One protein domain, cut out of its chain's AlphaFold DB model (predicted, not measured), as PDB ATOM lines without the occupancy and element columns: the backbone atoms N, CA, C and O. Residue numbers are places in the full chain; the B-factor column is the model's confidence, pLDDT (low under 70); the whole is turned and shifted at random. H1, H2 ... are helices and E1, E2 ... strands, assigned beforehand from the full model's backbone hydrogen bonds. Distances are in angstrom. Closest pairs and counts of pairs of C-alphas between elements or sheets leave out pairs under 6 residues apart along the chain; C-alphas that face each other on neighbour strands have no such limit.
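This is residues 8 to 62 of the 73 residues of the protein "Spore coat protein CotJA" of Fictibacillus arsenicus (UniProt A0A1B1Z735). With little regular structure, this is a long rod: a hairpin of two short strands, E1 and E2, whose loop sticks out at one end with residues 15 to 21, and a winding stretch with one short helix, H1, towards the other. The printed part has 55 residues, of which 14 are in named elements, in the order E1, E2, H1; the sheet is E1 - E2, antiparallel, and the class is mixed. It is extended, with a radius of gyration of the C-alphas of 18.7 A, and spans 54 by 24 by 11 A.

Start at E1, residues 8 to 10, and find its antiparallel neighbour E2, residues 26 to 29, at 153 degrees; the two form a hairpin. C-alphas 9 and 27 face each other at 4.3 A; N 10 and O 26, 2.9 A apart, are within hydrogen-bond range. H1, residues 48 to 54, is apart from E1; its O i to N i+4 pairs are each within hydrogen-bond range.

Find C-alpha 8 at (19.868, 46.660, 208.230), where E1 begins its 7.1 A. E2 covers 10.5 A. H1 runs 9.9 A to C-alpha 54 at (9.538, 32.261, 221.531).

The C-alphas of Phe 17 and Asp 42 are the two farthest apart, 54.4 A. Both links are long, 15 and 18 residues. The printed part has no cut, and no printed residue is under 70 in pLDDT.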
ATOM      1  N   LYS A   8      19.002  45.808 209.050       91.88
ATOM      2  CA  LYS A   8      19.868  46.660 208.230       91.88
ATOM      3  C   LYS A   8      19.727  46.286 206.761       91.88
ATOM      4  O   LYS A   8      19.167  45.248 206.413       91.88
ATOM      5  N   SER A   9      20.233  47.155 205.892       94.56
ATOM      6  CA  SER A   9      20.184  46.946 204.452       94.56
ATOM      7  C   SER A   9      21.469  47.367 203.764       94.56
ATOM      8  O   SER A   9      22.100  48.334 204.189       94.56
ATOM      9  N   TYR A  10      21.794  46.704 202.662       95.25
ATOM     10  CA  TYR A  10      22.890  47.074 201.776       95.25
ATOM     11  C   TYR A  10      22.482  46.871 200.315       95.25
ATOM     12  O   TYR A  10      21.588  46.080 200.011       95.25
ATOM     13  N   THR A  11      23.144  47.581 199.409       95.69
ATOM     14  CA  THR A  11      22.993  47.361 197.969       95.69
ATOM     15  C   THR A  11      24.219  46.582 197.496       95.69
ATOM     16  O   THR A  11      25.326  47.112 197.601       95.69
ATOM     17  N   PRO A  12      24.069  45.322 197.046       95.12
ATOM     18  CA  PRO A  12      25.179  44.573 196.485       95.12
ATOM     19  C   PRO A  12      25.663  45.266 195.210       95.12
ATOM     20  O   PRO A  12      24.862  45.803 194.443       95.12
ATOM     21  N   TYR A  13      26.976  45.246 194.992       94.38
ATOM     22  CA  TYR A  13      27.547  45.666 193.719       94.38
ATOM     23  C   TYR A  13      27.013  44.764 192.600       94.38
ATOM     24  O   TYR A  13      26.936  43.548 192.775       94.38
ATOM     25  N   HIS A  14      26.631  45.372 191.478       96.06
ATOM     26  CA  HIS A  14      26.209  44.678 190.265       96.06
ATOM     27  C   HIS A  14      27.260  44.937 189.193       96.06
ATOM     28  O   HIS A  14      27.550  46.094 188.870       96.06
ATOM     29  N   SER A  15      27.887  43.867 188.715       94.44
ATOM     30  CA  SER A  15      28.941  43.955 187.710       94.44
ATOM     31  C   SER A  15      28.346  44.287 186.340       94.44
ATOM     32  O   SER A  15      27.292  43.752 185.992       94.44
ATOM     33  N   PRO A  16      29.049  45.058 185.488       95.19
ATOM     34  CA  PRO A  16      28.657  45.238 184.089       95.19
ATOM     35  C   PRO A  16      28.535  43.928 183.292       95.19
ATOM     36  O   PRO A  16      27.884  43.912 182.252       95.19
ATOM     37  N   PHE A  17      29.163  42.843 183.763       96.44
ATOM     38  CA  PHE A  17      29.137  41.520 183.129       96.44
ATOM     39  C   PHE A  17      28.232  40.510 183.852       96.44
ATOM     40  O   PHE A  17      28.245  39.330 183.498       96.44
ATOM     41  N   ASP A  18      27.470  40.931 184.868       95.38
ATOM     42  CA  ASP A  18      26.558  40.022 185.563       95.38
ATOM     43  C   ASP A  18      25.387  39.641 184.636       95.38
ATOM     44  O   ASP A  18      24.672  40.523 184.154       95.38
ATOM     45  N   PRO A  19      25.132  38.338 184.406       95.81
ATOM     46  CA  PRO A  19      24.082  37.891 183.489       95.81
ATOM     47  C   PRO A  19      22.663  38.099 184.045       95.81
ATOM     48  O   PRO A  19      21.685  37.989 183.310       95.81
ATOM     49  N   CYS A  20      22.537  38.376 185.346       92.88
ATOM     50  CA  CYS A  20      21.261  38.570 186.027       92.88
ATOM     51  C   CYS A  20      20.941  40.063 186.216       92.88
ATOM     52  O   CYS A  20      21.858  40.861 186.434       92.88
ATOM     53  N   PRO A  21      19.651  40.451 186.234       92.94
ATOM     54  CA  PRO A  21      19.245  41.803 186.608       92.94
ATOM     55  C   PRO A  21      19.709  42.187 188.026       92.94
ATOM     56  O   PRO A  21      19.813  41.312 188.895       92.94
ATOM     57  N   PRO A  22      19.927  43.486 188.306       93.50
ATOM     58  CA  PRO A  22      20.286  43.948 189.641       93.50
ATOM     59  C   PRO A  22      19.242  43.535 190.686       93.50
ATOM     60  O   PRO A  22      18.058  43.840 190.559       93.50
ATOM     61  N   ILE A  23      19.695  42.892 191.763       89.94
ATOM     62  CA  ILE A  23      18.824  42.414 192.855       89.94
ATOM     63  C   ILE A  23      18.275  43.586 193.702       89.94
ATOM     64  O   ILE A  23      17.280  43.441 194.408       89.94
ATOM     65  N   GLY A  24      18.902  44.765 193.631       91.62
ATOM     66  CA  GLY A  24      18.517  45.935 194.418       91.62
ATOM     67  C   GLY A  24      18.909  45.808 195.893       91.62
ATOM     68  O   GLY A  24      19.897  45.165 196.236       91.62
ATOM     69  N   LYS A  25      18.158  46.458 196.786       94.81
ATOM     70  CA  LYS A  25      18.472  46.508 198.220       94.81
ATOM     71  C   LYS A  25      18.203  45.158 198.891       94.81
ATOM     72  O   LYS A  25      17.075  44.669 198.875       94.81
ATOM     73  N   LYS A  26      19.223  44.597 199.541       94.00
ATOM     74  CA  LYS A  26      19.109  43.411 200.393       94.00
ATOM     75  C   LYS A  26      18.999  43.820 201.854       94.00
ATOM     76  O   LYS A  26      19.711  44.716 202.306       94.00
ATOM     77  N   TYR A  27      18.137  43.129 202.585       93.62
ATOM     78  CA  TYR A  27      17.936  43.287 204.022       93.62
ATOM     79  C   TYR A  27      18.489  42.084 204.783       93.62
ATOM     80  O   TYR A  27      18.444  40.959 204.284       93.62
ATOM     81  N   TYR A  28      18.986  42.324 205.992       91.94
ATOM     82  CA  TYR A  28      19.451  41.289 206.911       91.94
ATOM     83  C   TYR A  28      19.106  41.671 208.355       91.94
ATOM     84  O   TYR A  28      19.102  42.858 208.699       91.94
ATOM     85  N   SER A  29      18.794  40.670 209.187       91.25
ATOM     86  CA  SER A  29      18.548  40.893 210.616       91.25
ATOM     87  C   SER A  29      19.867  41.190 211.332       91.25
ATOM     88  O   SER A  29      20.905  40.583 211.051       91.25
ATOM     89  N   THR A  30      19.815  42.136 212.259       91.81
ATOM     90  CA  THR A  30      20.860  42.418 213.234       91.81
ATOM     91  C   THR A  30      20.297  42.216 214.640       91.81
ATOM     92  O   THR A  30      19.924  43.196 215.294       91.81
ATOM     93  N   PRO A  31      20.216  40.952 215.097       89.62
ATOM     94  CA  PRO A  31      19.554  40.605 216.345       89.62
ATOM     95  C   PRO A  31      20.309  41.140 217.576       89.62
ATOM     96  O   PRO A  31      21.522  41.384 217.514       89.62
ATOM     97  N   PRO A  32      19.625  41.287 218.729       89.38
ATOM     98  CA  PRO A  32      20.195  41.898 219.933       89.38
ATOM     99  C   PRO A  32      21.490  41.249 220.441       89.38
ATOM    100  O   PRO A  32      22.340  41.936 221.007       89.38
ATOM    101  N   ASN A  33      21.681  39.945 220.212       87.75
ATOM    102  CA  ASN A  33      22.882  39.224 220.637       87.75
ATOM    103  C   ASN A  33      24.165  39.723 219.954       87.75
ATOM    104  O   ASN A  33      25.236  39.571 220.529       87.75
ATOM    105  N   LEU A  34      24.084  40.358 218.776       90.62
ATOM    106  CA  LEU A  34      25.253  40.973 218.126       90.62
ATOM    107  C   LEU A  34      25.755  42.221 218.864       90.62
ATOM    108  O   LEU A  34      26.875  42.671 218.633       90.62
ATOM    109  N   TYR A  35      24.917  42.795 219.725       89.25
ATOM    110  CA  TYR A  35      25.190  44.041 220.434       89.25
ATOM    111  C   TYR A  35      25.345  43.849 221.944       89.25
ATOM    112  O   TYR A  35      25.712  44.792 222.643       89.25
ATOM    113  N   MET A  36      25.093  42.637 222.443       88.19
ATOM    114  CA  MET A  36      25.318  42.254 223.831       88.19
ATOM    115  C   MET A  36      26.583  41.395 223.916       88.19
ATOM    116  O   MET A  36      26.546  40.200 223.647       88.19
ATOM    117  N   GLY A  37      27.709  42.014 224.279       87.50
ATOM    118  CA  GLY A  37      29.012  41.334 224.308       87.50
ATOM    119  C   GLY A  37      29.125  40.212 225.347       87.50
ATOM    120  O   GLY A  37      29.832  39.239 225.112       87.50
ATOM    121  N   PHE A  38      28.419  40.322 226.475       89.81
ATOM    122  CA  PHE A  38      28.305  39.260 227.476       89.81
ATOM    123  C   PHE A  38      26.882  39.218 228.035       89.81
ATOM    124  O   PHE A  38      26.211  40.247 228.093       89.81
ATOM    125  N   GLN A  39      26.429  38.040 228.460       88.69
ATOM    126  CA  GLN A  39      25.146  37.869 229.141       88.69
ATOM    127  C   GLN A  39      25.314  38.203 230.632       88.69
ATOM    128  O   GLN A  39      26.028  37.468 231.316       88.69
ATOM    129  N   PRO A  40      24.723  39.293 231.158       89.88
ATOM    130  CA  PRO A  40      24.797  39.574 232.586       89.88
ATOM    131  C   PRO A  40      24.100  38.489 233.413       89.88
ATOM    132  O   PRO A  40      23.166  37.830 232.951       89.88
ATOM    133  N   TYR A  41      24.561  38.324 234.653       94.06
ATOM    134  CA  TYR A  41      23.880  37.485 235.635       94.06
ATOM    135  C   TYR A  41      22.456  37.989 235.880       94.06
ATOM    136  O   TYR A  41      22.170  39.176 235.723       94.06
ATOM    137  N   ASP A  42      21.569  37.061 236.238       94.56
ATOM    138  CA  ASP A  42      20.172  37.339 236.585       94.56
ATOM    139  C   ASP A  42      19.379  38.078 235.497       94.56
ATOM    140  O   ASP A  42      18.422  38.805 235.776       94.56
ATOM    141  N   LEU A  43      19.743  37.863 234.225       93.75
ATOM    142  CA  LEU A  43      18.913  38.282 233.100       93.75
ATOM    143  C   LEU A  43      17.480  37.768 233.295       93.75
ATOM    144  O   LEU A  43      17.304  36.570 233.549       93.75
ATOM    145  N   PRO A  44      16.457  38.623 233.109       96.00
ATOM    146  CA  PRO A  44      15.070  38.189 233.127       96.00
ATOM    147  C   PRO A  44      14.862  37.010 232.179       96.00
ATOM    148  O   PRO A  44      15.435  36.976 231.088       96.00
ATOM    149  N   GLN A  45      14.038  36.052 232.584       96.94
ATOM    150  CA  GLN A  45      13.721  34.874 231.785       96.94
ATOM    151  C   GLN A  45      12.216  34.781 231.589       96.94
ATOM    152  O   GLN A  45      11.434  35.118 232.481       96.94
ATOM    153  N   PHE A  46      11.808  34.312 230.418       97.81
ATOM    154  CA  PHE A  46      10.430  33.908 230.200       97.81
ATOM    155  C   PHE A  46      10.110  32.649 231.019       97.81
ATOM    156  O   PHE A  46      10.987  31.803 231.220       97.81
ATOM    157  N   PRO A  47       8.846  32.449 231.430       98.19
ATOM    158  CA  PRO A  47       8.395  31.153 231.919       98.19
ATOM    159  C   PRO A  47       8.661  30.049 230.878       98.19
ATOM    160  O   PRO A  47       8.535  30.310 229.676       98.19
ATOM    161  N   PRO A  48       8.932  28.793 231.287       97.69
ATOM    162  CA  PRO A  48       9.377  27.739 230.368       97.69
ATOM    163  C   PRO A  48       8.479  27.534 229.137       97.69
ATOM    164  O   PRO A  48       8.962  27.416 228.013       97.69
ATOM    165  N   LYS A  49       7.153  27.559 229.323       98.19
ATOM    166  CA  LYS A  49       6.183  27.403 228.225       98.19
ATOM    167  C   LYS A  49       6.263  28.538 227.202       98.19
ATOM    168  O   LYS A  49       6.065  28.308 226.012       98.19
ATOM    169  N   GLU A  50       6.511  29.762 227.653       97.56
ATOM    170  CA  GLU A  50       6.638  30.922 226.773       97.56
ATOM    171  C   GLU A  50       7.992  30.927 226.064       97.56
ATOM    172  O   GLU A  50       8.035  31.143 224.853       97.56
ATOM    173  N   ALA A  51       9.069  30.596 226.783       97.06
ATOM    174  CA  ALA A  51      10.408  30.477 226.218       97.06
ATOM    175  C   ALA A  51      10.443  29.504 225.027       97.06
ATOM    176  O   ALA A  51      10.957  29.842 223.960       97.06
ATOM    177  N   LEU A  52       9.808  28.333 225.172       96.44
ATOM    178  CA  LEU A  52       9.687  27.337 224.101       96.44
ATOM    179  C   LEU A  52       8.959  27.880 222.867       96.44
ATOM    180  O   LEU A  52       9.369  27.613 221.742       96.44
ATOM    181  N   ARG A  53       7.896  28.668 223.064       95.75
ATOM    182  CA  ARG A  53       7.145  29.281 221.955       95.75
ATOM    183  C   ARG A  53       7.929  30.396 221.271       95.75
ATOM    184  O   ARG A  53       7.768  30.595 220.073       95.75
ATOM    185  N   LYS A  54       8.731  31.143 222.032       93.88
ATOM    186  CA  LYS A  54       9.538  32.261 221.531       93.88
ATOM    187  C   LYS A  54      10.877  31.826 220.935       93.88
ATOM    188  O   LYS A  54      11.494  32.626 220.242       93.88
ATOM    189  N   GLY A  55      11.333  30.605 221.216       93.75
ATOM    190  CA  GLY A  55      12.641  30.107 220.782       93.75
ATOM    191  C   GLY A  55      13.820  30.733 221.536       93.75
ATOM    192  O   GLY A  55      14.957  30.626 221.090       93.75
ATOM    193  N   THR A  56      13.567  31.396 222.667       93.75
ATOM    194  CA  THR A  56      14.602  31.993 223.517       93.75
ATOM    195  C   THR A  56      14.147  32.030 224.969       93.75
ATOM    196  O   THR A  56      12.970  32.246 225.258       93.75
ATOM    197  N   LEU A  57      15.091  31.837 225.888       95.38
ATOM    198  CA  LEU A  57      14.842  31.927 227.323       95.38
ATOM    199  C   LEU A  57      14.761  33.378 227.807       95.38
ATOM    200  O   LEU A  57      14.004  33.676 228.725       95.38
ATOM    201  N   TRP A  58      15.503  34.286 227.176       94.94
ATOM    202  CA  TRP A  58      15.670  35.651 227.666       94.94
ATOM    203  C   TRP A  58      14.904  36.659 226.800       94.94
ATOM    204  O   TRP A  58      15.130  36.706 225.586       94.94
ATOM    205  N   PRO A  59      14.081  37.546 227.395       94.19
ATOM    206  CA  PRO A  59      13.408  38.629 226.678       94.19
ATOM    207  C   PRO A  59      14.363  39.553 225.932       94.19
ATOM    208  O   PRO A  59      14.032  40.023 224.850       94.19
ATOM    209  N   ALA A  60      15.571  39.757 226.462       92.56
ATOM    210  CA  ALA A  60      16.590  40.591 225.830       92.56
ATOM    211  C   ALA A  60      17.080  40.054 224.470       92.56
ATOM    212  O   ALA A  60      17.630  40.822 223.684       92.56
ATOM    213  N   PHE A  61      16.879  38.763 224.185       91.62
ATOM    214  CA  PHE A  61      17.243  38.126 222.913       91.62
ATOM    215  C   PHE A  61      16.034  37.736 222.067       91.62
ATOM    216  O   PHE A  61      16.191  37.047 221.063       91.62
ATOM    217  N   TYR A  62      14.828  38.135 222.468       92.25
ATOM    218  CA  TYR A  62      13.658  37.916 221.636       92.25
ATOM    219  C   TYR A  62      13.690  38.880 220.448       92.25
ATOM    220  O   TYR A  62      13.564  40.090 220.630       92.25
TER     221      TYR A  62